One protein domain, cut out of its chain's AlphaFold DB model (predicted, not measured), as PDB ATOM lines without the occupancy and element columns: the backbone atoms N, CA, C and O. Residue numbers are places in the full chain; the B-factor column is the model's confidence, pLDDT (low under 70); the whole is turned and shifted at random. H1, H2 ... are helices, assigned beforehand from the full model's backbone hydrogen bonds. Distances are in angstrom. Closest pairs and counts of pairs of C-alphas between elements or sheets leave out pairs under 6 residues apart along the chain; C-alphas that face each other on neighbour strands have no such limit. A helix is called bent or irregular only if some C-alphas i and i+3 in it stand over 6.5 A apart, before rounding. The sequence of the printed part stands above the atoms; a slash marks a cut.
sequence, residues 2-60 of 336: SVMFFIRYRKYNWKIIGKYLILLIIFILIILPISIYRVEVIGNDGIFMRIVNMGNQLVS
ATOM      1  N   SER A   2     106.727 142.398 190.136       64.75
ATOM      2  CA  SER A   2     107.087 141.079 189.572       64.75
ATOM      3  C   SER A   2     108.435 141.051 188.832       64.75
ATOM      4  O   SER A   2     109.177 140.085 188.954       64.75
ATOM      5  N   VAL A   3     108.825 142.141 188.160       67.31
ATOM      6  CA  VAL A   3     110.144 142.261 187.499       67.31
ATOM      7  C   VAL A   3     111.305 142.130 188.498       67.31
ATOM      8  O   VAL A   3     112.234 141.361 188.269       67.31
ATOM      9  N   MET A   4     111.234 142.810 189.648       68.38
ATOM     10  CA  MET A   4     112.254 142.698 190.704       68.38
ATOM     11  C   MET A   4     112.287 141.310 191.341       68.38
ATOM     12  O   MET A   4     113.361 140.790 191.639       68.38
ATOM     13  N   PHE A   5     111.115 140.694 191.516       71.38
ATOM     14  CA  PHE A   5     111.010 139.312 191.975       71.38
ATOM     15  C   PHE A   5     111.752 138.359 191.023       71.38
ATOM     16  O   PHE A   5     112.560 137.548 191.475       71.38
ATOM     17  N   PHE A   6     111.580 138.508 189.705       71.56
ATOM     18  CA  PHE A   6     112.309 137.698 188.728       71.56
ATOM     19  C   PHE A   6     113.817 137.939 188.746       71.56
ATOM     20  O   PHE A   6     114.577 136.976 188.675       71.56
ATOM     21  N   ILE A   7     114.266 139.188 188.903       71.69
ATOM     22  CA  ILE A   7     115.698 139.509 189.004       71.69
ATOM     23  C   ILE A   7     116.316 138.857 190.252       71.69
ATOM     24  O   ILE A   7     117.389 138.258 190.163       71.69
ATOM     25  N   ARG A   8     115.625 138.915 191.401       71.50
ATOM     26  CA  ARG A   8     116.092 138.330 192.671       71.50
ATOM     27  C   ARG A   8     116.154 136.806 192.632       71.50
ATOM     28  O   ARG A   8     117.135 136.223 193.083       71.50
ATOM     29  N   TYR A   9     115.130 136.160 192.077       74.25
ATOM     30  CA  TYR A   9     114.991 134.698 192.072       74.25
ATOM     31  C   TYR A   9     115.379 134.045 190.735       74.25
ATOM     32  O   TYR A   9     115.037 132.887 190.489       74.25
ATOM     33  N   ARG A  10     116.146 134.752 189.887       68.94
ATOM     34  CA  ARG A  10     116.503 134.336 188.515       68.94
ATOM     35  C   ARG A  10     117.102 132.934 188.397       68.94
ATOM     36  O   ARG A  10     116.912 132.277 187.385       68.94
ATOM     37  N   LYS A  11     117.827 132.475 189.426       66.44
ATOM     38  CA  LYS A  11     118.489 131.159 189.433       66.44
ATOM     39  C   LYS A  11     117.576 130.001 189.843       66.44
ATOM     40  O   LYS A  11     117.925 128.864 189.562       66.44
ATOM     41  N   TYR A  12     116.445 130.259 190.500       63.38
ATOM     42  CA  TYR A  12     115.700 129.202 191.190       63.38
ATOM     43  C   TYR A  12     114.383 128.791 190.523       63.38
ATOM     44  O   TYR A  12     113.906 127.708 190.833       63.38
ATOM     45  N   ASN A  13     113.775 129.587 189.625       64.56
ATOM     46  CA  ASN A  13     112.375 129.331 189.245       64.56
ATOM     47  C   ASN A  13     111.942 129.777 187.828       64.56
ATOM     48  O   ASN A  13     111.010 130.566 187.664       64.56
ATOM     49  N   TRP A  14     112.526 129.192 186.774       67.94
ATOM     50  CA  TRP A  14     112.063 129.409 185.385       67.94
ATOM     51  C   TRP A  14     110.595 128.981 185.169       67.94
ATOM     52  O   TRP A  14     109.857 129.601 184.406       67.94
ATOM     53  N   LYS A  15     110.119 128.003 185.955       74.38
ATOM     54  CA  LYS A  15     108.708 127.582 185.997       74.38
ATOM     55  C   LYS A  15     107.748 128.708 186.408       74.38
ATOM     56  O   LYS A  15     106.607 128.717 185.957       74.38
ATOM     57  N   ILE A  16     108.176 129.659 187.246       75.94
ATOM     58  CA  ILE A  16     107.318 130.784 187.660       75.94
ATOM     59  C   ILE A  16     107.161 131.787 186.513       75.94
ATOM     60  O   ILE A  16     106.055 132.268 186.288       75.94
ATOM     61  N   ILE A  17     108.223 132.047 185.745       76.25
ATOM     62  CA  ILE A  17     108.160 132.895 184.543       76.25
ATOM     63  C   ILE A  17     107.150 132.312 183.545       76.25
ATOM     64  O   ILE A  17     106.288 133.040 183.061       76.25
ATOM     65  N   GLY A  18     107.176 130.990 183.330       80.19
ATOM     66  CA  GLY A  18     106.189 130.299 182.493       80.19
ATOM     67  C   GLY A  18     104.741 130.505 182.959       80.19
ATOM     68  O   GLY A  18     103.879 130.814 182.144       80.19
ATOM     69  N   LYS A  19     104.467 130.429 184.272       83.44
ATOM     70  CA  LYS A  19     103.123 130.695 184.829       83.44
ATOM     71  C   LYS A  19     102.648 132.129 184.579       83.44
ATOM     72  O   LYS A  19     101.484 132.333 184.258       83.44
ATOM     73  N   TYR A  20     103.538 133.112 184.709       83.88
ATOM     74  CA  TYR A  20     103.215 134.508 184.401       83.88
ATOM     75  C   TYR A  20     102.941 134.723 182.912       83.88
ATOM     76  O   TYR A  20     102.024 135.462 182.569       83.88
ATOM     77  N   LEU A  21     103.700 134.062 182.036       85.12
ATOM     78  CA  LEU A  21     103.481 134.123 180.592       85.12
ATOM     79  C   LEU A  21     102.124 133.502 180.225       85.12
ATOM     80  O   LEU A  21     101.365 134.105 179.478       85.12
ATOM     81  N   ILE A  22     101.764 132.367 180.833       90.69
ATOM     82  CA  ILE A  22     100.435 131.751 180.678       90.69
ATOM     83  C   ILE A  22      99.324 132.705 181.137       90.69
ATOM     84  O   ILE A  22      98.353 132.894 180.413       90.69
ATOM     85  N   LEU A  23      99.468 133.348 182.302       89.69
ATOM     86  CA  LEU A  23      98.509 134.354 182.779       89.69
ATOM     87  C   LEU A  23      98.376 135.534 181.808       89.69
ATOM     88  O   LEU A  23      97.267 135.997 181.559       89.69
ATOM     89  N   LEU A  24      99.491 135.999 181.244       88.56
ATOM     90  CA  LEU A  24      99.506 137.074 180.256       88.56
ATOM     91  C   LEU A  24      98.822 136.650 178.947       88.56
ATOM     92  O   LEU A  24      98.056 137.430 178.393       88.56
ATOM     93  N   ILE A  25      99.028 135.411 178.488       94.12
ATOM     94  CA  ILE A  25      98.306 134.851 177.336       94.12
ATOM     95  C   ILE A  25      96.808 134.802 177.624       94.12
ATOM     96  O   ILE A  25      96.035 135.287 176.808       94.12
ATOM     97  N   ILE A  26      96.393 134.270 178.779       94.06
ATOM     98  CA  ILE A  26      94.975 134.204 179.170       94.06
ATOM     99  C   ILE A  26      94.361 135.607 179.182       94.06
ATOM    100  O   ILE A  26      93.278 135.810 178.641       94.06
ATOM    101  N   PHE A  27      95.070 136.585 179.745       92.38
ATOM    102  CA  PHE A  27      94.643 137.980 179.760       92.38
ATOM    103  C   PHE A  27      94.440 138.546 178.345       92.38
ATOM    104  O   PHE A  27      93.396 139.134 178.069       92.38
ATOM    105  N   ILE A  28      95.390 138.319 177.430       90.50
ATOM    106  CA  ILE A  28      95.258 138.734 176.024       90.50
ATOM    107  C   ILE A  28      94.069 138.030 175.363       90.50
ATOM    108  O   ILE A  28      93.283 138.679 174.681       90.50
ATOM    109  N   LEU A  29      93.904 136.728 175.593       94.00
ATOM    110  CA  LEU A  29      92.861 135.905 174.977       94.00
ATOM    111  C   LEU A  29      91.450 136.349 175.400       94.00
ATOM    112  O   LEU A  29      90.520 136.252 174.609       94.00
ATOM    113  N   ILE A  30      91.304 136.895 176.612       92.12
ATOM    114  CA  ILE A  30      90.051 137.493 177.096       92.12
ATOM    115  C   ILE A  30      89.792 138.861 176.449       92.12
ATOM    116  O   ILE A  30      88.662 139.158 176.068       92.12
ATOM    117  N   ILE A  31      90.816 139.710 176.327       91.31
ATOM    118  CA  ILE A  31      90.647 141.091 175.843       91.31
ATOM    119  C   ILE A  31      90.474 141.154 174.325       91.31
ATOM    120  O   ILE A  31      89.726 141.989 173.823       91.31
ATOM    121  N   LEU A  32      91.155 140.283 173.589       90.19
ATOM    122  CA  LEU A  32      91.188 140.299 172.132       90.19
ATOM    123  C   LEU A  32      89.795 140.218 171.468       90.19
ATOM    124  O   LEU A  32      89.522 141.080 170.633       90.19
ATOM    125  N   PRO A  33      88.874 139.301 171.843       91.06
ATOM    126  CA  PRO A  33      87.534 139.270 171.249       91.06
ATOM    127  C   PRO A  33      86.718 140.531 171.564       91.06
ATOM    128  O   PRO A  33      86.005 141.030 170.699       91.06
ATOM    129  N   ILE A  34      86.867 141.090 172.770       89.50
ATOM    130  CA  ILE A  34      86.213 142.350 173.159       89.50
ATOM    131  C   ILE A  34      86.732 143.499 172.288       89.50
ATOM    132  O   ILE A  34      85.957 144.331 171.821       89.50
ATOM    133  N   SER A  35      88.043 143.531 172.052       89.50
ATOM    134  CA  SER A  35      88.695 144.533 171.214       89.50
ATOM    135  C   SER A  35      88.185 144.478 169.775       89.50
ATOM    136  O   SER A  35      87.770 145.505 169.248       89.50
ATOM    137  N   ILE A  36      88.155 143.285 169.171       90.06
ATOM    138  CA  ILE A  36      87.675 143.081 167.795       90.06
ATOM    139  C   ILE A  36      86.221 143.531 167.663       90.06
ATOM    140  O   ILE A  36      85.914 144.354 166.806       90.06
ATOM    141  N   TYR A  37      85.349 143.083 168.570       91.56
ATOM    142  CA  TYR A  37      83.939 143.468 168.555       91.56
ATOM    143  C   TYR A  37      83.747 144.992 168.636       91.56
ATOM    144  O   TYR A  37      82.933 145.567 167.915       91.56
ATOM    145  N   ARG A  38      84.525 145.685 169.480       88.62
ATOM    146  CA  ARG A  38      84.461 147.153 169.562       88.62
ATOM    147  C   ARG A  38      84.937 147.836 168.285       88.62
ATOM    148  O   ARG A  38      84.352 148.851 167.918       88.62
ATOM    149  N   VAL A  39      85.962 147.313 167.610       90.19
ATOM    150  CA  VAL A  39      86.387 147.858 166.310       90.19
ATOM    151  C   VAL A  39      85.269 147.721 165.282       90.19
ATOM    152  O   VAL A  39      85.007 148.679 164.567       90.19
ATOM    153  N   GLU A  40      84.573 146.589 165.238       91.06
ATOM    154  CA  GLU A  40      83.485 146.370 164.276       91.06
ATOM    155  C   GLU A  40      82.279 147.288 164.521       91.06
ATOM    156  O   GLU A  40      81.714 147.826 163.573       91.06
ATOM    157  N   VAL A  41      81.892 147.498 165.785       90.38
ATOM    158  CA  VAL A  41      80.689 148.279 166.130       90.38
ATOM    159  C   VAL A  41      80.959 149.783 166.211       90.38
ATOM    160  O   VAL A  41      80.122 150.586 165.811       90.38
ATOM    161  N   ILE A  42      82.103 150.176 166.772       85.50
ATOM    162  CA  ILE A  42      82.419 151.574 167.122       85.50
ATOM    163  C   ILE A  42      83.484 152.151 166.169       85.50
ATOM    164  O   ILE A  42      83.753 153.349 166.187       85.50
ATOM    165  N   GLY A  43      84.125 151.321 165.340       85.06
ATOM    166  CA  GLY A  43      85.256 151.722 164.497       85.06
ATOM    167  C   GLY A  43      86.574 151.878 165.265       85.06
ATOM    168  O   GLY A  43      87.598 152.201 164.668       85.06
ATOM    169  N   ASN A  44      86.578 151.673 166.590       82.25
ATOM    170  CA  ASN A  44      87.749 151.827 167.451       82.25
ATOM    171  C   ASN A  44      87.638 150.971 168.722       82.25
ATOM    172  O   ASN A  44      86.634 151.026 169.433       82.25
ATOM    173  N   ASP A  45      88.698 150.235 169.063       82.75
ATOM    174  CA  ASP A  45      88.762 149.468 170.314       82.75
ATOM    175  C   ASP A  45      89.005 150.336 171.558       82.75
ATOM    176  O   ASP A  45      88.750 149.902 172.684       82.75
ATOM    177  N   GLY A  46      89.504 151.562 171.368       76.88
ATOM    178  CA  GLY A  46      89.890 152.498 172.418       76.88
ATOM    179  C   GLY A  46      91.077 152.053 173.281       76.88
ATOM    180  O   GLY A  46      91.460 152.810 174.171       76.88
ATOM    181  N   ILE A  47      91.658 150.873 173.038       76.19
ATOM    182  CA  ILE A  47      92.698 150.247 173.867       76.19
ATOM    183  C   ILE A  47      93.986 150.093 173.055       76.19
ATOM    184  O   ILE A  47      94.985 150.724 173.394       76.19
ATOM    185  N   PHE A  48      93.982 149.302 171.978       81.31
ATOM    186  CA  PHE A  48      95.190 149.047 171.190       81.31
ATOM    187  C   PHE A  48      95.374 150.063 170.069       81.31
ATOM    188  O   PHE A  48      96.502 150.499 169.847       81.31
ATOM    189  N   MET A  49      94.299 150.524 169.427       79.88
ATOM    190  CA  MET A  49      94.381 151.570 168.400       79.88
ATOM    191  C   MET A  49      95.009 152.857 168.941       79.88
ATOM    192  O   MET A  49      95.817 153.478 168.257       79.88
ATOM    193  N   ARG A  50      94.730 153.231 170.198       74.06
ATOM    194  CA  ARG A  50      95.394 154.378 170.846       74.06
ATOM    195  C   ARG A  50      96.907 154.179 170.962       74.06
ATOM    196  O   ARG A  50      97.657 155.120 170.734       74.06
ATOM    197  N   ILE A  51      97.347 152.966 171.298       74.56
ATOM    198  CA  ILE A  51      98.770 152.623 171.432       74.56
ATOM    199  C   ILE A  51      99.454 152.623 170.060       74.56
ATOM    200  O   ILE A  51     100.544 153.171 169.932       74.56
ATOM    201  N   VAL A  52      98.817 152.045 169.036       78.06
ATOM    202  CA  VAL A  52      99.362 151.969 167.670       78.06
ATOM    203  C   VAL A  52      99.437 153.351 167.027       78.06
ATOM    204  O   VAL A  52     100.492 153.728 166.524       78.06
ATOM    205  N   ASN A  53      98.359 154.137 167.097       73.75
ATOM    206  CA  ASN A  53      98.325 155.493 166.544       73.75
ATOM    207  C   ASN A  53      99.375 156.382 167.208       73.75
ATOM    208  O   ASN A  53     100.089 157.105 166.519       73.75
ATOM    209  N   MET A  54      99.527 156.263 168.530       66.44
ATOM    210  CA  MET A  54     100.592 156.951 169.246       66.44
ATOM    211  C   MET A  54     101.958 156.461 168.790       66.44
ATOM    212  O   MET A  54     102.774 157.288 168.426       66.44
ATOM    213  N   GLY A  55     102.205 155.148 168.736       69.50
ATOM    214  CA  GLY A  55     103.467 154.581 168.252       69.50
ATOM    215  C   GLY A  55     103.873 155.109 166.873       69.50
ATOM    216  O   GLY A  55     105.032 155.467 166.675       69.50
ATOM    217  N   ASN A  56     102.912 155.247 165.960       71.62
ATOM    218  CA  ASN A  56     103.133 155.838 164.642       71.62
ATOM    219  C   ASN A  56     103.465 157.336 164.728       71.62
ATOM    220  O   ASN A  56     104.410 157.769 164.072       71.62
ATOM    221  N   GLN A  57     102.758 158.097 165.573       67.56
ATOM    222  CA  GLN A  57     103.094 159.498 165.868       67.56
ATOM    223  C   GLN A  57     104.501 159.637 166.471       67.56
ATOM    224  O   GLN A  57     105.252 160.529 166.097       67.56
ATOM    225  N   LEU A  58     104.917 158.715 167.349       63.88
ATOM    226  CA  LEU A  58     106.268 158.730 167.918       63.88
ATOM    227  C   LEU A  58     107.316 158.570 166.823       63.88
ATOM    228  O   LEU A  58     108.299 159.305 166.785       63.88
ATOM    229  N   VAL A  59     107.114 157.594 165.938       68.06
ATOM    230  CA  VAL A  59     108.034 157.337 164.831       68.06
ATOM    231  C   VAL A  59     108.091 158.543 163.894       68.06
ATOM    232  O   VAL A  59     109.190 158.921 163.488       68.06
ATOM    233  N   SER A  60     106.959 159.189 163.597       67.19
ATOM    234  CA  SER A  60     106.951 160.408 162.781       67.19
ATOM    235  C   SER A  60     107.655 161.579 163.467       67.19
ATOM    236  O   SER A  60     108.449 162.252 162.821       67.19
TER     237      SER A  60
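Overview. This is residues 2 to 60 of the 336 residues of an uncharacterized protein of Thaumarchaeota archaeon (UniProt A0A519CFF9). One long, bent helix, H2, makes the longest axis; short H1 folds back near its beginning, and H3 sticks out near its other end with residues 50 to 60. The assembly is loose, and no helix touches another. The printed part has 59 residues with three named helices, H1, H2, H3 in order, and no named strand: all helix. It is extended and flat, with radius of gyration of the C-alphas 16.6 A and spans 46 by 30 by 11 A.

Along the chain. Find C-alpha 14 at (112.063, 129.409, 185.385), where H2, residues 14 to 42, begins. By its hydrogen bonds it was assigned as one helix, but it is bent: C-alphas 30 and 33 are 6.6 A apart. Its arms are H2a, residues 14 to 30, 24.9 A, and H2b, residues 33 to 42, 13.9 A. H1 is residues 2 to 8, 9.9 A; H3, residues 48 to 60, 18.4 A, ends at (106.951, 160.408, 162.781).

Arrangement. H2a and H2b stand at a shallow tilt of 29 degrees. H1 is close to but not clearly touching H2a, C-alphas of Phe 6 and Ile 17 closest at 7.6 A, at a shallow tilt of 12 degrees, opposite ways. H3 is close to but not clearly touching H2b, C-alphas of Ser 35 and Phe 48 closest at 7.9 A, about perpendicular at 78 degrees. H1 and H3 are apart. Every O i to N i+4 pair is within hydrogen-bond range in H1, H2a, H2b and H3.

Size, cuts and confidence. The C-alphas of Lys 11 and Val 41, the two farthest apart, are 47.6 A apart. The printed part has no cut, and both links are tight. Mean pLDDT of the printed part is 79.6; look for values under 70 at residues 2 to 4, 10 to 14, 54 to 55 and 57 to 60.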